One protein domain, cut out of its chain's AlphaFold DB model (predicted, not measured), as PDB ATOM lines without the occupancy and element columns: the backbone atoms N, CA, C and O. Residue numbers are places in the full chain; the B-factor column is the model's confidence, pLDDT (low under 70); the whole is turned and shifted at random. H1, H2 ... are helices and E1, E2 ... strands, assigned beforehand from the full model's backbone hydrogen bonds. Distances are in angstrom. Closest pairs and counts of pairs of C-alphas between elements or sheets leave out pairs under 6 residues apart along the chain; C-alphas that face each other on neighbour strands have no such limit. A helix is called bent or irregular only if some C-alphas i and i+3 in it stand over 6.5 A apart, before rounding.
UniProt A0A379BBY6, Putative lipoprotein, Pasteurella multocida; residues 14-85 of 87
ATOM      1  N   THR A  14      49.704 -22.038 -37.597       81.75
ATOM      2  CA  THR A  14      48.347 -21.757 -38.073       81.75
ATOM      3  C   THR A  14      48.126 -22.490 -39.387       81.75
ATOM      4  O   THR A  14      48.862 -22.284 -40.353       81.75
ATOM      5  N   LEU A  15      47.111 -23.346 -39.415       83.06
ATOM      6  CA  LEU A  15      46.673 -24.111 -40.571       83.06
ATOM      7  C   LEU A  15      45.382 -23.494 -41.101       83.06
ATOM      8  O   LEU A  15      44.401 -23.362 -40.373       83.06
ATOM      9  N   LYS A  16      45.376 -23.145 -42.384       87.44
ATOM     10  CA  LYS A  16      44.149 -22.809 -43.106       87.44
ATOM     11  C   LYS A  16      43.740 -24.030 -43.900       87.44
ATOM     12  O   LYS A  16      44.474 -24.452 -44.792       87.44
ATOM     13  N   ILE A  17      42.608 -24.610 -43.529       85.88
ATOM     14  CA  ILE A  17      42.077 -25.805 -44.171       85.88
ATOM     15  C   ILE A  17      40.872 -25.358 -44.987       85.88
ATOM     16  O   ILE A  17      40.025 -24.628 -44.473       85.88
ATOM     17  N   ASN A  18      40.808 -25.796 -46.242       88.56
ATOM     18  CA  ASN A  18      39.684 -25.572 -47.140       88.56
ATOM     19  C   ASN A  18      39.159 -26.941 -47.566       88.56
ATOM     20  O   ASN A  18      39.952 -27.777 -47.995       88.56
ATOM     21  N   ASN A  19      37.852 -27.173 -47.449       89.19
ATOM     22  CA  ASN A  19      37.247 -28.353 -48.055       89.19
ATOM     23  C   ASN A  19      36.925 -28.044 -49.521       89.19
ATOM     24  O   ASN A  19      35.849 -27.541 -49.840       89.19
ATOM     25  N   ASP A  20      37.874 -28.325 -50.405       88.38
ATOM     26  CA  ASP A  20      37.713 -28.209 -51.856       88.38
ATOM     27  C   ASP A  20      37.152 -29.486 -52.505       88.38
ATOM     28  O   ASP A  20      37.043 -29.566 -53.728       88.38
ATOM     29  N   THR A  21      36.766 -30.473 -51.697       86.00
ATOM     30  CA  THR A  21      36.215 -31.737 -52.183       86.00
ATOM     31  C   THR A  21      34.734 -31.605 -52.532       86.00
ATOM     32  O   THR A  21      34.051 -30.673 -52.098       86.00
ATOM     33  N   ASN A  22      34.200 -32.562 -53.290       85.81
ATOM     34  CA  ASN A  22      32.793 -32.546 -53.704       85.81
ATOM     35  C   ASN A  22      31.809 -33.050 -52.632       85.81
ATOM     36  O   ASN A  22      30.633 -33.268 -52.921       85.81
ATOM     37  N   GLN A  23      32.263 -33.234 -51.389       86.62
ATOM     38  CA  GLN A  23      31.431 -33.739 -50.299       86.62
ATOM     39  C   GLN A  23      31.761 -33.103 -48.949       86.62
ATOM     40  O   GLN A  23      32.820 -32.512 -48.740       86.62
ATOM     41  N   ALA A  24      30.827 -33.224 -48.005       87.69
ATOM     42  CA  ALA A  24      31.080 -32.853 -46.621       87.69
ATOM     43  C   ALA A  24      31.999 -33.887 -45.950       87.69
ATOM     44  O   ALA A  24      31.861 -35.092 -46.167       87.69
ATOM     45  N   LEU A  25      32.918 -33.413 -45.110       86.31
ATOM     46  CA  LEU A  25      33.879 -34.245 -44.395       86.31
ATOM     47  C   LEU A  25      33.654 -34.124 -42.891       86.31
ATOM     48  O   LEU A  25      33.898 -33.075 -42.303       86.31
ATOM     49  N   ASP A  26      33.231 -35.209 -42.249       86.00
ATOM     50  CA  ASP A  26      33.204 -35.258 -40.784       86.00
ATOM     51  C   ASP A  26      34.611 -35.452 -40.240       86.00
ATOM     52  O   ASP A  26      35.272 -36.431 -40.585       86.00
ATOM     53  N   VAL A  27      35.065 -34.528 -39.404       84.00
ATOM     54  CA  VAL A  27      36.410 -34.499 -38.829       84.00
ATOM     55  C   VAL A  27      36.306 -34.235 -37.332       84.00
ATOM     56  O   VAL A  27      35.266 -33.825 -36.820       84.00
ATOM     57  N   THR A  28      37.371 -34.506 -36.590       82.62
ATOM     58  CA  THR A  28      37.425 -34.192 -35.159       82.62
ATOM     59  C   THR A  28      38.719 -33.463 -34.855       82.62
ATOM     60  O   THR A  28      39.795 -33.984 -35.152       82.62
ATOM     61  N   PHE A  29      38.590 -32.266 -34.282       80.69
ATOM     62  CA  PHE A  29      39.707 -31.473 -33.775       80.69
ATOM     63  C   PHE A  29      39.932 -31.794 -32.305       80.69
ATOM     64  O   PHE A  29      38.977 -31.870 -31.532       80.69
ATOM     65  N   ILE A  30      41.194 -31.983 -31.932       77.62
ATOM     66  CA  ILE A  30      41.598 -32.323 -30.569       77.62
ATOM     67  C   ILE A  30      42.700 -31.351 -30.154       77.62
ATOM     68  O   ILE A  30      43.646 -31.145 -30.918       77.62
ATOM     69  N   SER A  31      42.570 -30.760 -28.964       76.00
ATOM     70  CA  SER A  31      43.586 -29.889 -28.351       76.00
ATOM     71  C   SER A  31      44.083 -28.762 -29.272       76.00
ATOM     72  O   SER A  31      45.285 -28.613 -29.511       76.00
ATOM     73  N   ALA A  32      43.156 -27.976 -29.825       78.31
ATOM     74  CA  ALA A  32      43.455 -26.943 -30.820       78.31
ATOM     75  C   ALA A  32      42.653 -25.658 -30.581       78.31
ATOM     76  O   ALA A  32      41.709 -25.635 -29.800       78.31
ATOM     77  N   TYR A  33      42.997 -24.584 -31.291       81.06
ATOM     78  CA  TYR A  33      42.093 -23.451 -31.483       81.06
ATOM     79  C   TYR A  33      41.448 -23.562 -32.861       81.06
ATOM     80  O   TYR A  33      42.166 -23.636 -33.856       81.06
ATOM     81  N   VAL A  34      40.119 -23.545 -32.931       84.12
ATOM     82  CA  VAL A  34      39.357 -23.522 -34.187       84.12
ATOM     83  C   VAL A  34      38.645 -22.178 -34.279       84.12
ATOM     84  O   VAL A  34      37.854 -21.846 -33.398       84.12
ATOM     85  N   ASN A  35      38.944 -21.389 -35.316       86.69
ATOM     86  CA  ASN A  35      38.457 -20.012 -35.479       86.69
ATOM     87  C   ASN A  35      38.629 -19.185 -34.186       86.69
ATOM     88  O   ASN A  35      37.666 -18.652 -33.637       86.69
ATOM     89  N   ASP A  36      39.858 -19.173 -33.659       82.62
ATOM     90  CA  ASP A  36      40.272 -18.521 -32.404       82.62
ATOM     91  C   ASP A  36      39.608 -19.026 -31.106       82.62
ATOM     92  O   ASP A  36      39.925 -18.537 -30.020       82.62
ATOM     93  N   SER A  37      38.751 -20.049 -31.171       82.50
ATOM     94  CA  SER A  37      38.128 -20.657 -29.988       82.50
ATOM     95  C   SER A  37      38.892 -21.910 -29.545       82.50
ATOM     96  O   SER A  37      39.087 -22.800 -30.376       82.50
ATOM     97  N   PRO A  38      39.328 -22.026 -28.274       83.06
ATOM     98  CA  PRO A  38      39.990 -23.233 -27.782       83.06
ATOM     99  C   PRO A  38      39.008 -24.407 -27.732       83.06
ATOM    100  O   PRO A  38      37.870 -24.252 -27.285       83.06
ATOM    101  N   VAL A  39      39.456 -25.581 -28.174       77.56
ATOM    102  CA  VAL A  39      38.685 -26.824 -28.162       77.56
ATOM    103  C   VAL A  39      39.537 -27.991 -27.669       77.56
ATOM    104  O   VAL A  39      40.629 -28.246 -28.178       77.56
ATOM    105  N   ASP A  40      38.997 -28.742 -26.711       75.31
ATOM    106  CA  ASP A  40      39.614 -29.983 -26.230       75.31
ATOM    107  C   ASP A  40      39.273 -31.146 -27.167       75.31
ATOM    108  O   ASP A  40      40.141 -31.922 -27.560       75.31
ATOM    109  N   PHE A  41      37.998 -31.236 -27.557       81.62
ATOM    110  CA  PHE A  41      37.455 -32.227 -28.477       81.62
ATOM    111  C   PHE A  41      36.250 -31.625 -29.210       81.62
ATOM    112  O   PHE A  41      35.235 -31.309 -28.586       81.62
ATOM    113  N   LEU A  42      36.348 -31.465 -30.529       84.00
ATOM    114  CA  LEU A  42      35.290 -30.894 -31.362       84.00
ATOM    115  C   LEU A  42      35.037 -31.771 -32.595       84.00
ATOM    116  O   LEU A  42      35.814 -31.715 -33.553       84.00
ATOM    117  N   PRO A  43      33.933 -32.537 -32.617       87.69
ATOM    118  CA  PRO A  43      33.376 -33.071 -33.850       87.69
ATOM    119  C   PRO A  43      32.906 -31.916 -34.735       87.69
ATOM    120  O   PRO A  43      32.185 -31.027 -34.280       87.69
ATOM    121  N   PHE A  44      33.303 -31.932 -36.000       86.62
ATOM    122  CA  PHE A  44      32.985 -30.877 -36.947       86.62
ATOM    123  C   PHE A  44      32.669 -31.472 -38.317       86.62
ATOM    124  O   PHE A  44      33.440 -32.268 -38.848       86.62
ATOM    125  N   THR A  45      31.541 -31.074 -38.902       90.81
ATOM    126  CA  THR A  45      31.187 -31.444 -40.276       90.81
ATOM    127  C   THR A  45      31.618 -30.324 -41.203       90.81
ATOM    128  O   THR A  45      30.975 -29.277 -41.259       90.81
ATOM    129  N   PHE A  46      32.700 -30.563 -41.934       87.81
ATOM    130  CA  PHE A  46      33.315 -29.585 -42.811       87.81
ATOM    131  C   PHE A  46      32.629 -29.603 -44.180       87.81
ATOM    132  O   PHE A  46      32.776 -30.559 -44.943       87.81
ATOM    133  N   LYS A  47      31.824 -28.585 -44.490       91.50
ATOM    134  CA  LYS A  47      31.003 -28.541 -45.714       91.50
ATOM    135  C   LYS A  47      31.846 -28.232 -46.951       91.50
ATOM    136  O   LYS A  47      32.901 -27.618 -46.847       91.50
ATOM    137  N   GLN A  48      31.360 -28.619 -48.131       90.69
ATOM    138  CA  GLN A  48      31.999 -28.255 -49.400       90.69
ATOM    139  C   GLN A  48      32.147 -26.730 -49.517       90.69
ATOM    140  O   GLN A  48      31.187 -25.986 -49.298       90.69
ATOM    141  N   GLY A  49      33.349 -26.281 -49.877       89.31
ATOM    142  CA  GLY A  49      33.709 -24.871 -50.016       89.31
ATOM    143  C   GLY A  49      33.918 -24.132 -48.690       89.31
ATOM    144  O   GLY A  49      34.225 -22.942 -48.708       89.31
ATOM    145  N   GLU A  50      33.757 -24.801 -47.545       90.75
ATOM    146  CA  GLU A  50      33.999 -24.199 -46.237       90.75
ATOM    147  C   GLU A  50      35.504 -24.063 -45.973       90.75
ATOM    148  O   GLU A  50      36.327 -24.864 -46.427       90.75
ATOM    149  N   SER A  51      35.876 -23.018 -45.240       91.44
ATOM    150  CA  SER A  51      37.255 -22.741 -44.846       91.44
ATOM    151  C   SER A  51      37.301 -22.488 -43.349       91.44
ATOM    152  O   SER A  51      36.458 -21.768 -42.816       91.44
ATOM    153  N   ILE A  52      38.292 -23.068 -42.680       89.69
ATOM    154  CA  ILE A  52      38.508 -22.891 -41.245       89.69
ATOM    155  C   ILE A  52      39.971 -22.580 -40.966       89.69
ATOM    156  O   ILE A  52      40.877 -23.031 -41.675       89.69
ATOM    157  N   GLU A  53      40.192 -21.829 -39.893       88.88
ATOM    158  CA  GLU A  53      41.524 -21.613 -39.350       88.88
ATOM    159  C   GLU A  53      41.702 -22.458 -38.089       88.88
ATOM    160  O   GLU A  53      40.918 -22.368 -37.143       88.88
ATOM    161  N   VAL A  54      42.737 -23.296 -38.092       84.94
ATOM    162  CA  VAL A  54      43.119 -24.138 -36.962       84.94
ATOM    163  C   VAL A  54      44.494 -23.704 -36.491       84.94
ATOM    164  O   VAL A  54      45.475 -23.800 -37.228       84.94
ATOM    165  N   LYS A  55      44.588 -23.228 -35.254       80.88
ATOM    166  CA  LYS A  55      45.853 -22.826 -34.649       80.88
ATOM    167  C   LYS A  55      46.291 -23.857 -33.619       80.88
ATOM    168  O   LYS A  55      45.585 -24.153 -32.656       80.88
ATOM    169  N   LEU A  56      47.496 -24.367 -33.830       73.56
ATOM    170  CA  LEU A  56      48.250 -25.178 -32.889       73.56
ATOM    171  C   LEU A  56      49.236 -24.244 -32.199       73.56
ATOM    172  O   LEU A  56      50.219 -23.799 -32.789       73.56
ATOM    173  N   SER A  57      48.936 -23.883 -30.962       62.34
ATOM    174  CA  SER A  57      49.853 -23.140 -30.095       62.34
ATOM    175  C   SER A  57      50.089 -23.948 -28.823       62.34
ATOM    176  O   SER A  57      49.683 -25.104 -28.748       62.34
ATOM    177  N   ASN A  58      50.665 -23.331 -27.794       52.59
ATOM    178  CA  ASN A  58      50.829 -23.925 -26.470       52.59
ATOM    179  C   ASN A  58      49.541 -24.491 -25.826       52.59
ATOM    180  O   ASN A  58      49.673 -25.140 -24.803       52.59
ATOM    181  N   ALA A  59      48.334 -24.348 -26.392       50.03
ATOM    182  CA  ALA A  59      47.195 -25.182 -25.970       50.03
ATOM    183  C   ALA A  59      47.411 -26.679 -26.254       50.03
ATOM    184  O   ALA A  59      46.937 -27.515 -25.490       50.03
ATOM    185  N   SER A  60      48.186 -27.037 -27.288       50.25
ATOM    186  CA  SER A  60      48.684 -28.405 -27.416       50.25
ATOM    187  C   SER A  60      49.746 -28.699 -26.356       50.25
ATOM    188  O   SER A  60      49.756 -29.812 -25.870       50.25
ATOM    189  N   SER A  61      50.566 -27.734 -25.913       48.91
ATOM    190  CA  SER A  61      51.508 -27.900 -24.784       48.91
ATOM    191  C   SER A  61      50.836 -28.052 -23.417       48.91
ATOM    192  O   SER A  61      51.304 -28.853 -22.616       48.91
ATOM    193  N   ASP A  62      49.728 -27.360 -23.151       49.59
ATOM    194  CA  ASP A  62      48.948 -27.518 -21.917       49.59
ATOM    195  C   ASP A  62      48.182 -28.853 -21.907       49.59
ATOM    196  O   ASP A  62      48.005 -29.462 -20.851       49.59
ATOM    197  N   MET A  63      47.792 -29.368 -23.081       51.41
ATOM    198  CA  MET A  63      47.182 -30.698 -23.225       51.41
ATOM    199  C   MET A  63      48.188 -31.834 -23.498       51.41
ATOM    200  O   MET A  63      47.827 -33.002 -23.360       51.41
ATOM    201  N   LEU A  64      49.454 -31.531 -23.815       48.81
ATOM    202  CA  LEU A  64      50.545 -32.502 -24.022       48.81
ATOM    203  C   LEU A  64      50.827 -33.295 -22.736       48.81
ATOM    204  O   LEU A  64      51.171 -34.473 -22.810       48.81
ATOM    205  N   TRP A  65      50.581 -32.697 -21.564       46.94
ATOM    206  CA  TRP A  65      50.653 -33.366 -20.260       46.94
ATOM    207  C   TRP A  65      49.620 -34.490 -20.082       46.94
ATOM    208  O   TRP A  65      49.809 -35.362 -19.242       46.94
ATOM    209  N   GLN A  66      48.528 -34.515 -20.857       50.62
ATOM    210  CA  GLN A  66      47.569 -35.629 -20.804       50.62
ATOM    211  C   GLN A  66      48.031 -36.849 -21.618       50.62
ATOM    212  O   GLN A  66      47.472 -37.935 -21.462       50.62
ATOM    213  N   TYR A  67      49.058 -36.699 -22.461       49.78
ATOM    214  CA  TYR A  67      49.526 -37.724 -23.396       49.78
ATOM    215  C   TYR A  67      51.031 -38.001 -23.251       49.78
ATOM    216  O   TYR A  67      51.708 -38.222 -24.255       49.78
ATOM    217  N   GLU A  68      51.551 -38.044 -22.014       47.41
ATOM    218  CA  GLU A  68      52.984 -38.208 -21.664       47.41
ATOM    219  C   GLU A  68      53.722 -39.408 -22.310       47.41
ATOM    220  O   GLU A  68      54.925 -39.570 -22.122       47.41
ATOM    221  N   VAL A  69      53.052 -40.258 -23.095       47.31
ATOM    222  CA  VAL A  69      53.630 -41.474 -23.692       47.31
ATOM    223  C   VAL A  69      53.627 -41.473 -25.231       47.31
ATOM    224  O   VAL A  69      54.151 -42.408 -25.835       47.31
ATOM    225  N   SER A  70      53.102 -40.441 -25.902       43.97
ATOM    226  CA  SER A  70      53.021 -40.429 -27.373       43.97
ATOM    227  C   SER A  70      53.753 -39.238 -28.008       43.97
ATOM    228  O   SER A  70      53.329 -38.101 -27.833       43.97
ATOM    229  N   PRO A  71      54.798 -39.470 -28.835       47.75
ATOM    230  CA  PRO A  71      55.545 -38.408 -29.525       47.75
ATOM    231  C   PRO A  71      54.762 -37.740 -30.673       47.75
ATOM    232  O   PRO A  71      55.298 -36.888 -31.377       47.75
ATOM    233  N   SER A  72      53.509 -38.134 -30.893       52.34
ATOM    234  CA  SER A  72      52.649 -37.646 -31.968       52.34
ATOM    235  C   SER A  72      51.300 -37.214 -31.399       52.34
ATOM    236  O   SER A  72      50.521 -38.057 -30.955       52.34
ATOM    237  N   VAL A  73      51.010 -35.914 -31.446       51.25
ATOM    238  CA  VAL A  73      49.672 -35.381 -31.163       51.25
ATOM    239  C   VAL A  73      48.868 -35.420 -32.459       51.25
ATOM    240  O   VAL A  73      49.213 -34.758 -33.439       51.25
ATOM    241  N   SER A  74      47.807 -36.223 -32.488       52.62
ATOM    242  CA  SER A  74      46.869 -36.250 -33.610       52.62
ATOM    243  C   SER A  74      45.925 -35.056 -33.516       52.62
ATOM    244  O   SER A  74      45.007 -35.037 -32.707       52.62
ATOM    245  N   VAL A  75      46.154 -34.061 -34.368       56.09
ATOM    246  CA  VAL A  75      45.353 -32.825 -34.438       56.09
ATOM    247  C   VAL A  75      44.008 -33.052 -35.135       56.09
ATOM    248  O   VAL A  75      43.024 -32.370 -34.863       56.09
ATOM    249  N   MET A  76      43.979 -34.017 -36.052       55.12
ATOM    250  CA  MET A  76      42.842 -34.340 -36.899       55.12
ATOM    251  C   MET A  76      42.846 -35.844 -37.147       55.12
ATOM    252  O   MET A  76      43.880 -36.414 -37.499       55.12
ATOM    253  N   THR A  77      41.703 -36.500 -36.957       59.78
ATOM    254  CA  THR A  77      41.596 -37.956 -37.118       59.78
ATOM    255  C   THR A  77      40.480 -38.314 -38.095       59.78
ATOM    256  O   THR A  77      39.310 -38.362 -37.731       59.78
ATOM    257  N   LYS A  78      40.846 -38.557 -39.362       59.81
ATOM    258  CA  LYS A  78      40.066 -39.360 -40.322       59.81
ATOM    259  C   LYS A  78      40.929 -39.725 -41.532       59.81
ATOM    260  O   LYS A  78      41.494 -38.840 -42.167       59.81
ATOM    261  N   GLY A  79      41.025 -41.016 -41.848       57.94
ATOM    262  CA  GLY A  79      41.549 -41.473 -43.138       57.94
ATOM    263  C   GLY A  79      40.501 -41.260 -44.231       57.94
ATOM    264  O   GLY A  79      39.310 -41.426 -43.970       57.94
ATOM    265  N   PHE A  80      40.925 -40.871 -45.431       60.88
ATOM    266  CA  PHE A  80      40.029 -40.661 -46.565       60.88
ATOM    267  C   PHE A  80      40.524 -41.403 -47.811       60.88
ATOM    268  O   PHE A  80      41.726 -41.467 -48.067       60.88
ATOM    269  N   GLU A  81      39.584 -41.962 -48.571       70.38
ATOM    270  CA  GLU A  81      39.818 -42.612 -49.865       70.38
ATOM    271  C   GLU A  81      39.869 -41.528 -50.952       70.38
ATOM    272  O   GLU A  81      38.844 -40.934 -51.280       70.38
ATOM    273  N   LEU A  82      41.057 -41.233 -51.492       60.75
ATOM    274  CA  LEU A  82      41.268 -40.149 -52.472       60.75
ATOM    275  C   LEU A  82      40.352 -40.260 -53.704       60.75
ATOM    276  O   LEU A  82      39.883 -39.244 -54.218       60.75
ATOM    277  N   ASP A  83      40.056 -41.484 -54.141       74.12
ATOM    278  CA  ASP A  83      39.239 -41.757 -55.327       74.12
ATOM    279  C   ASP A  83      37.754 -41.389 -55.155       74.12
ATOM    280  O   ASP A  83      37.044 -41.205 -56.149       74.12
ATOM    281  N   ASP A  84      37.273 -41.263 -53.915       70.69
ATOM    282  CA  ASP A  84      35.871 -40.951 -53.614       70.69
ATOM    283  C   ASP A  84      35.617 -39.449 -53.423       70.69
ATOM    284  O   ASP A  84      34.480 -38.998 -53.526       70.69
ATOM    285  N   ILE A  85      36.662 -38.662 -53.158       60.72
ATOM    286  CA  ILE A  85      36.578 -37.216 -52.857       60.72
ATOM    287  C   ILE A  85      36.920 -36.331 -54.063       60.72
ATOM    288  O   ILE A  85      36.537 -35.162 -54.073       60.72
TER     289      ILE A  85
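Overview. This is residues 14 to 85 of the 87 residues of the protein "Putative lipoprotein" of Pasteurella multocida (UniProt A0A379BBY6). Look first for a twisted sheet of four strands whose long hairpin, E2 and E3, bends sharply, so that the part of E2 beyond the bend pairs with E4 while the part before it turns away from E4. H1 packs on the bend at one end of the model, and from it residues 68 to 81, with no named element, run back along the length to the small H2 at the other end. The printed part has 72 residues, in the order E1, E2, E3, E4, H1, H2, and is mixed, helices and strands. The antiparallel sheet has the order E1, E4, E2, E3. The whole is only just compact, close to loose, with a radius of gyration of the C-alphas of 13.2 A, and only just elongated, spanning 38 by 25 by 18 A.

Arrangement. Begin with the hairpin of E2, residues 25 to 34, and E3, residues 37 to 46, antiparallel at 168 degrees. Here N 27 and O 44 are 2.8 A apart, within hydrogen-bond range. E2 bends by 120 degrees at residue 31, and E3 by 111 degrees at residue 40. Beyond the bend, E2 is the antiparallel neighbour of E4, residues 51 to 56, with N 55 and O 33 at 2.8 A. E1, residues 14 to 18, is an edge strand antiparallel to E4 at 156 degrees, with N 15 and O 54 at 2.8 A. E3 is the other edge strand. H1, residues 58 to 67, is on the sheet, making two layers, a sheet with a helix on one face. It lies over E2 at a height over the sheet of 8.9 A, slantwise to the strands at 33 degrees to E2 on the local plane. Their closest C-alphas, Ser 31 and Ser 60, are 5.4 A apart. In H1, 3 of 6 O i to N i+4 pairs are within hydrogen-bond range. H2, residues 82 to 85, too short for such a pair, is not on the sheet and is apart from H1.

Along the chain. Find C-alpha 14 at (48.347, -21.757, -38.073), where E1 begins. E2 measures 15.8 A, E3 16.3 A and E4 16.4 A from first to last C-alpha. H1 starts at C-alpha 58, (50.829, -23.925, -26.470), and is 14.2 A long. It is neither bent nor irregular, but only just: C-alphas 62 and 65 are 6.3 A apart. H2 ends at C-alpha 85, (36.578, -37.216, -52.857).

Size, cuts and confidence. The C-alphas farthest apart, those of Asn 22 and Glu 68, are 38.3 A apart. The printed part has no cut. The link from H1 to H2, 14 residues, is long. Residues 65 to 71, of which 65 to 67 belong to H1, stand free. The mean pLDDT of the printed part is 72.7; residues 57 to 80, 82 and 85 are under 70.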